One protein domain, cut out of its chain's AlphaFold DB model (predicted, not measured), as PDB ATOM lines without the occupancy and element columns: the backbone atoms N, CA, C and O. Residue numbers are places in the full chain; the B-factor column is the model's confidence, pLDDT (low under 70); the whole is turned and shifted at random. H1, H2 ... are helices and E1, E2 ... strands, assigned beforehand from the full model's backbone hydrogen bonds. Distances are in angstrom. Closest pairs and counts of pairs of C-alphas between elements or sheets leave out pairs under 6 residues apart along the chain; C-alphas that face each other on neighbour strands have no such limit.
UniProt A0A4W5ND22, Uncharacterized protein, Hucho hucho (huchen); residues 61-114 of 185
ATOM      1  N   LEU A  61     -47.830  31.364 -51.937       92.94
ATOM      2  CA  LEU A  61     -47.541  32.758 -52.246       92.94
ATOM      3  C   LEU A  61     -47.374  33.553 -50.953       92.94
ATOM      4  O   LEU A  61     -48.196  33.448 -50.044       92.94
ATOM      5  N   VAL A  62     -46.364  34.408 -50.888       91.19
ATOM      6  CA  VAL A  62     -46.150  35.321 -49.761       91.19
ATOM      7  C   VAL A  62     -47.110  36.507 -49.890       91.19
ATOM      8  O   VAL A  62     -47.003  37.316 -50.814       91.19
ATOM      9  N   ASP A  63     -48.089  36.620 -48.992       90.25
ATOM     10  CA  ASP A  63     -48.972  37.791 -48.876       90.25
ATOM     11  C   ASP A  63     -48.643  38.664 -47.661       90.25
ATOM     12  O   ASP A  63     -47.749  38.393 -46.859       90.25
ATOM     13  N   LYS A  64     -49.377  39.776 -47.554       89.06
ATOM     14  CA  LYS A  64     -49.248  40.726 -46.450       89.06
ATOM     15  C   LYS A  64     -49.627  40.115 -45.108       89.06
ATOM     16  O   LYS A  64     -49.081  40.548 -44.100       89.06
ATOM     17  N   GLU A  65     -50.557  39.167 -45.077       89.12
ATOM     18  CA  GLU A  65     -51.026  38.561 -43.832       89.12
ATOM     19  C   GLU A  65     -49.946  37.658 -43.234       89.12
ATOM     20  O   GLU A  65     -49.629  37.792 -42.050       89.12
ATOM     21  N   LEU A  66     -49.283  36.849 -44.065       88.81
ATOM     22  CA  LEU A  66     -48.110  36.075 -43.665       88.81
ATOM     23  C   LEU A  66     -46.978  36.982 -43.169       88.81
ATOM     24  O   LEU A  66     -46.448  36.769 -42.080       88.81
ATOM     25  N   LEU A  67     -46.630  38.023 -43.936       88.06
ATOM     26  CA  LEU A  67     -45.567  38.960 -43.552       88.06
ATOM     27  C   LEU A  67     -45.875  39.667 -42.225       88.06
ATOM     28  O   LEU A  67     -44.990  39.812 -41.386       88.06
ATOM     29  N   THR A  68     -47.128  40.071 -42.015       86.88
ATOM     30  CA  THR A  68     -47.574  40.716 -40.770       86.88
ATOM     31  C   THR A  68     -47.525  39.739 -39.595       86.88
ATOM     32  O   THR A  68     -47.076  40.096 -38.508       86.88
ATOM     33  N   SER A  69     -47.935  38.489 -39.818       88.50
ATOM     34  CA  SER A  69     -47.892  37.434 -38.803       88.50
ATOM     35  C   SER A  69     -46.460  37.131 -38.359       88.50
ATOM     36  O   SER A  69     -46.210  37.008 -37.163       88.50
ATOM     37  N   LEU A  70     -45.514  37.097 -39.303       85.94
ATOM     38  CA  LEU A  70     -44.084  36.931 -39.027       85.94
ATOM     39  C   LEU A  70     -43.487  38.134 -38.278       85.94
ATOM     40  O   LEU A  70     -42.711  37.951 -37.344       85.94
ATOM     41  N   GLN A  71     -43.873  39.363 -38.636       82.88
ATOM     42  CA  GLN A  71     -43.408  40.580 -37.953       82.88
ATOM     43  C   GLN A  71     -43.925  40.693 -36.515       82.88
ATOM     44  O   GLN A  71     -43.227  41.211 -35.651       82.88
ATOM     45  N   ASN A  72     -45.134  40.203 -36.232       83.94
ATOM     46  CA  ASN A  72     -45.711  40.272 -34.887       83.94
ATOM     47  C   ASN A  72     -44.967  39.412 -33.857       83.94
ATOM     48  O   ASN A  72     -45.069  39.673 -32.658       83.94
ATOM     49  N   VAL A  73     -44.250  38.383 -34.309       83.06
ATOM     50  CA  VAL A  73     -43.497  37.470 -33.438       83.06
ATOM     51  C   VAL A  73     -41.993  37.751 -33.426       83.06
ATOM     52  O   VAL A  73     -41.297  37.231 -32.551       83.06
ATOM     53  N   SER A  74     -41.484  38.605 -34.326       76.62
ATOM     54  CA  SER A  74     -40.071  38.993 -34.360       76.62
ATOM     55  C   SER A  74     -39.747  40.075 -33.323       76.62
ATOM     56  O   SER A  74     -40.471  41.052 -33.145       76.62
ATOM     57  N   VAL A  75     -38.611  39.932 -32.632       66.69
ATOM     58  CA  VAL A  75     -38.125  40.942 -31.661       66.69
ATOM     59  C   VAL A  75     -37.456  42.128 -32.362       66.69
ATOM     60  O   VAL A  75     -37.297  43.209 -31.794       66.69
ATOM     61  N   THR A  76     -37.019  41.923 -33.601       60.22
ATOM     62  CA  THR A  76     -36.349  42.919 -34.427       60.22
ATOM     63  C   THR A  76     -37.384  43.665 -35.278       60.22
ATOM     64  O   THR A  76     -38.160  43.034 -35.993       60.22
ATOM     65  N   PRO A  77     -37.387  45.013 -35.271       55.66
ATOM     66  CA  PRO A  77     -38.283  45.814 -36.109       55.66
ATOM     67  C   PRO A  77     -37.900  45.800 -37.600       55.66
ATOM     68  O   PRO A  77     -38.535  46.472 -38.409       55.66
ATOM     69  N   VAL A  78     -36.843  45.072 -37.978       50.06
ATOM     70  CA  VAL A  78     -36.356  44.980 -39.355       50.06
ATOM     71  C   VAL A  78     -36.060  43.517 -39.663       50.06
ATOM     72  O   VAL A  78     -35.121  42.941 -39.111       50.06
ATOM     73  N   LEU A  79     -36.858  42.938 -40.563       51.41
ATOM     74  CA  LEU A  79     -36.632  41.649 -41.222       51.41
ATOM     75  C   LEU A  79     -35.337  41.728 -42.055       51.41
ATOM     76  O   LEU A  79     -35.372  41.880 -43.270       51.41
ATOM     77  N   ALA A  80     -34.175  41.709 -41.404       46.62
ATOM     78  CA  ALA A  80     -32.882  41.814 -42.083       46.62
ATOM     79  C   ALA A  80     -32.283  40.449 -42.460       46.62
ATOM     80  O   ALA A  80     -31.223  40.411 -43.079       46.62
ATOM     81  N   HIS A  81     -32.924  39.335 -42.091       50.28
ATOM     82  CA  HIS A  81     -32.298  38.016 -42.227       50.28
ATOM     83  C   HIS A  81     -32.818  37.169 -43.392       50.28
ATOM     84  O   HIS A  81     -32.140  36.221 -43.779       50.28
ATOM     85  N   HIS A  82     -33.928  37.544 -44.038       59.06
ATOM     86  CA  HIS A  82     -34.428  36.873 -45.241       59.06
ATOM     87  C   HIS A  82     -35.328  37.867 -45.993       59.06
ATOM     88  O   HIS A  82     -36.308  38.355 -45.437       59.06
ATOM     89  N   ASN A  83     -34.974  38.220 -47.232       66.44
ATOM     90  CA  ASN A  83     -35.716  39.156 -48.091       66.44
ATOM     91  C   ASN A  83     -37.041  38.536 -48.587       66.44
ATOM     92  O   ASN A  83     -37.225  38.384 -49.789       66.44
ATOM     93  N   LEU A  84     -37.942  38.132 -47.690       77.44
ATOM     94  CA  LEU A  84     -39.292  37.728 -48.082       77.44
ATOM     95  C   LEU A  84     -40.052  38.971 -48.530       77.44
ATOM     96  O   LEU A  84     -40.327  39.874 -47.736       77.44
ATOM     97  N   THR A  85     -40.372  39.027 -49.815       83.12
ATOM     98  CA  THR A  85     -41.130  40.114 -50.415       83.12
ATOM     99  C   THR A  85     -42.535  39.649 -50.763       83.12
ATOM    100  O   THR A  85     -42.798  38.482 -51.058       83.12
ATOM    101  N   GLN A  86     -43.493  40.571 -50.670       88.62
ATOM    102  CA  GLN A  86     -44.868  40.263 -51.031       88.62
ATOM    103  C   GLN A  86     -44.926  39.876 -52.515       88.62
ATOM    104  O   GLN A  86     -44.514  40.658 -53.371       88.62
ATOM    105  N   GLY A  87     -45.512  38.718 -52.810       87.81
ATOM    106  CA  GLY A  87     -45.619  38.177 -54.163       87.81
ATOM    107  C   GLY A  87     -44.609  37.080 -54.484       87.81
ATOM    108  O   GLY A  87     -44.753  36.450 -55.527       87.81
ATOM    109  N   ASP A  88     -43.648  36.808 -53.599       89.62
ATOM    110  CA  ASP A  88     -42.746  35.670 -53.769       89.62
ATOM    111  C   ASP A  88     -43.513  34.339 -53.737       89.62
ATOM    112  O   ASP A  88     -44.484  34.175 -52.991       89.62
ATOM    113  N   GLU A  89     -43.060  33.376 -54.540       92.50
ATOM    114  CA  GLU A  89     -43.591  32.012 -54.594       92.50
ATOM    115  C   GLU A  89     -42.602  31.020 -53.979       92.50
ATOM    116  O   GLU A  89     -41.403  31.042 -54.266       92.50
ATOM    117  N   PHE A  90     -43.120  30.102 -53.170       92.44
ATOM    118  CA  PHE A  90     -42.369  29.018 -52.553       92.44
ATOM    119  C   PHE A  90     -42.931  27.674 -52.998       92.44
ATOM    120  O   PHE A  90     -44.142  27.461 -53.009       92.44
ATOM    121  N   GLN A  91     -42.048  26.751 -53.364       94.12
ATOM    122  CA  GLN A  91     -42.461  25.425 -53.813       94.12
ATOM    123  C   GLN A  91     -43.046  24.603 -52.656       94.12
ATOM    124  O   GLN A  91     -42.572  24.692 -51.519       94.12
ATOM    125  N   SER A  92     -44.052  23.776 -52.964       95.69
ATOM    126  CA  SER A  92     -44.610  22.797 -52.020       95.69
ATOM    127  C   SER A  92     -43.506  21.869 -51.498       95.69
ATOM    128  O   SER A  92     -42.633  21.442 -52.254       95.69
ATOM    129  N   GLY A  93     -43.516  21.595 -50.194       94.38
ATOM    130  CA  GLY A  93     -42.458  20.881 -49.474       94.38
ATOM    131  C   GLY A  93     -41.293  21.770 -49.019       94.38
ATOM    132  O   GLY A  93     -40.452  21.325 -48.239       94.38
ATOM    133  N   GLY A  94     -41.241  23.029 -49.462       91.31
ATOM    134  CA  GLY A  94     -40.266  24.004 -48.991       91.31
ATOM    135  C   GLY A  94     -40.524  24.406 -47.541       91.31
ATOM    136  O   GLY A  94     -41.667  24.529 -47.109       91.31
ATOM    137  N   THR A  95     -39.456  24.632 -46.780       92.19
ATOM    138  CA  THR A  95     -39.522  25.210 -45.432       92.19
ATOM    139  C   THR A  95     -38.531  26.358 -45.346       92.19
ATOM    140  O   THR A  95     -37.424  26.255 -45.876       92.19
ATOM    141  N   PHE A  96     -38.910  27.440 -44.680       87.44
ATOM    142  CA  PHE A  96     -37.996  28.516 -44.326       87.44
ATOM    143  C   PHE A  96     -38.128  28.859 -42.845       87.44
ATOM    144  O   PHE A  96     -39.170  28.652 -42.223       87.44
ATOM    145  N   THR A  97     -37.050  29.405 -42.296       86.25
ATOM    146  CA  THR A  97     -37.010  29.922 -40.931       86.25
ATOM    147  C   THR A  97     -36.800  31.424 -41.006       86.25
ATOM    148  O   THR A  97     -35.872  31.864 -41.679       86.25
ATOM    149  N   GLN A  98     -37.659  32.183 -40.331       79.50
ATOM    150  CA  GLN A  98     -37.600  33.633 -40.192       79.50
ATOM    151  C   GLN A  98     -37.505  33.960 -38.704       79.50
ATOM    152  O   GLN A  98     -38.475  33.790 -37.966       79.50
ATOM    153  N   ASP A  99     -36.327  34.401 -38.266       81.56
ATOM    154  CA  ASP A  99     -35.999  34.612 -36.852       81.56
ATOM    155  C   ASP A  99     -36.237  33.337 -36.009       81.56
ATOM    156  O   ASP A  99     -35.428  32.410 -36.042       81.56
ATOM    157  N   CYS A 100     -37.347  33.269 -35.275       85.25
ATOM    158  CA  CYS A 100     -37.777  32.113 -34.480       85.25
ATOM    159  C   CYS A 100     -38.958  31.350 -35.098       85.25
ATOM    160  O   CYS A 100     -39.350  30.306 -34.583       85.25
ATOM    161  N   SER A 101     -39.546  31.868 -36.176       87.25
ATOM    162  CA  SER A 101     -40.690  31.257 -36.842       87.25
ATOM    163  C   SER A 101     -40.233  30.291 -37.918       87.25
ATOM    164  O   SER A 101     -39.348  30.607 -38.712       87.25
ATOM    165  N   VAL A 102     -40.866  29.124 -37.983       90.31
ATOM    166  CA  VAL A 102     -40.625  28.133 -39.038       90.31
ATOM    167  C   VAL A 102     -41.894  27.988 -39.855       90.31
ATOM    168  O   VAL A 102     -42.937  27.657 -39.302       90.31
ATOM    169  N   CYS A 103     -41.807  28.224 -41.159       92.19
ATOM    170  CA  CYS A 103     -42.928  28.125 -42.084       92.19
ATOM    171  C   CYS A 103     -42.646  27.076 -43.153       92.19
ATOM    172  O   CYS A 103     -41.664  27.173 -43.889       92.19
ATOM    173  N   GLY A 104     -43.526  26.087 -43.251       94.25
ATOM    174  CA  GLY A 104     -43.580  25.126 -44.342       94.25
ATOM    175  C   GLY A 104     -44.640  25.520 -45.364       94.25
ATOM    176  O   GLY A 104     -45.725  25.974 -45.001       94.25
ATOM    177  N   CYS A 105     -44.339  25.320 -46.641       95.38
ATOM    178  CA  CYS A 105     -45.320  25.369 -47.714       95.38
ATOM    179  C   CYS A 105     -45.809  23.955 -48.016       95.38
ATOM    180  O   CYS A 105     -45.007  23.081 -48.351       95.38
ATOM    181  N   GLN A 106     -47.116  23.727 -47.949       96.31
ATOM    182  CA  GLN A 106     -47.719  22.464 -48.350       96.31
ATOM    183  C   GLN A 106     -48.955  22.730 -49.198       96.31
ATOM    184  O   GLN A 106     -49.967  23.213 -48.702       96.31
ATOM    185  N   HIS A 107     -48.860  22.395 -50.483       95.06
ATOM    186  CA  HIS A 107     -49.968  22.453 -51.431       95.06
ATOM    187  C   HIS A 107     -50.716  23.801 -51.420       95.06
ATOM    188  O   HIS A 107     -51.921  23.860 -51.210       95.06
ATOM    189  N   GLY A 108     -49.995  24.910 -51.596       94.12
ATOM    190  CA  GLY A 108     -50.566  26.263 -51.609       94.12
ATOM    191  C   GLY A 108     -50.950  26.824 -50.236       94.12
ATOM    192  O   GLY A 108     -51.360  27.981 -50.156       94.12
ATOM    193  N   LEU A 109     -50.790  26.043 -49.164       93.38
ATOM    194  CA  LEU A 109     -51.091  26.438 -47.793       93.38
ATOM    195  C   LEU A 109     -49.808  26.638 -46.986       93.38
ATOM    196  O   LEU A 109     -48.883  25.823 -47.024       93.38
ATOM    197  N   TRP A 110     -49.775  27.720 -46.214       93.38
ATOM    198  CA  TRP A 110     -48.706  27.985 -45.259       93.38
ATOM    199  C   TRP A 110     -48.996  27.302 -43.925       93.38
ATOM    200  O   TRP A 110     -50.048  27.510 -43.326       93.38
ATOM    201  N   ASN A 111     -48.034  26.525 -43.436       93.81
ATOM    202  CA  ASN A 111     -48.031  25.990 -42.082       93.81
ATOM    203  C   ASN A 111     -46.868  26.614 -41.309       93.81
ATOM    204  O   ASN A 111     -45.714  26.233 -41.502       93.81
ATOM    205  N   CYS A 112     -47.175  27.602 -40.470       92.31
ATOM    206  CA  CYS A 112     -46.184  28.356 -39.717       92.31
ATOM    207  C   CYS A 112     -46.286  28.083 -38.216       92.31
ATOM    208  O   CYS A 112     -47.342  28.254 -37.611       92.31
ATOM    209  N   SER A 113     -45.154  27.748 -37.603       91.31
ATOM    210  CA  SER A 113     -44.968  27.764 -36.156       91.31
ATOM    211  C   SER A 113     -44.583  29.178 -35.726       91.31
ATOM    212  O   SER A 113     -43.405  29.537 -35.733       91.31
ATOM    213  N   LEU A 114     -45.592  29.992 -35.413       88.06
ATOM    214  CA  LEU A 114     -45.440  31.383 -34.981       88.06
ATOM    215  C   LEU A 114     -45.266  31.452 -33.461       88.06
ATOM    216  O   LEU A 114     -46.190  31.805 -32.726       88.06
TER     217      LEU A 114
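What this domain is: This is residues 61 to 114 of the 185 residues of an uncharacterized protein of Hucho hucho (huchen) (UniProt A0A4W5ND22). A small sheet of three strands has one helix, H1, over one face and along its strands, and a long loop, residues 74 to 94, joins the two. The printed part has 54 residues with H1, E1, E2 and E3 in that order; the sheet, E1 - E2 - E3, is antiparallel. The class is mixed, with under half of the residues in named elements; the whole is compact, radius of gyration of the C-alphas 10.4 A, spanning 30 by 20 by 17 A.

How they stand to each other: E1, residues 95 to 98, E2, 101 to 106, and E3, 109 to 113, form a meander, each strand the antiparallel neighbour of the one before. Look within hydrogen-bond range for N 96 and O 103, 2.9 A, across the hairpin E1 and E2, and N 104 and O 111, 2.8 A, across the hairpin E2 and E3. H1, residues 64 to 73, is over E2, its height over the sheet 9.7 A; its closest C-alphas to E2 are Leu 70 and Ser 101, 7.0 A. In H1, 5 of 6 O i to N i+4 pairs are within range.

Where its parts are: Find C-alpha 64 at (-49.248, 40.726, -46.450); H1 runs 14.6 A from there. E1 spans 10.1 A, E2 16.1 A and E3 13.2 A, to C-alpha 113 at (-44.968, 27.764, -36.156).

The domain as a whole: The printed part has no cut. H1 to E1 is a long link; within it, residues 75 to 83 have pLDDT under 70.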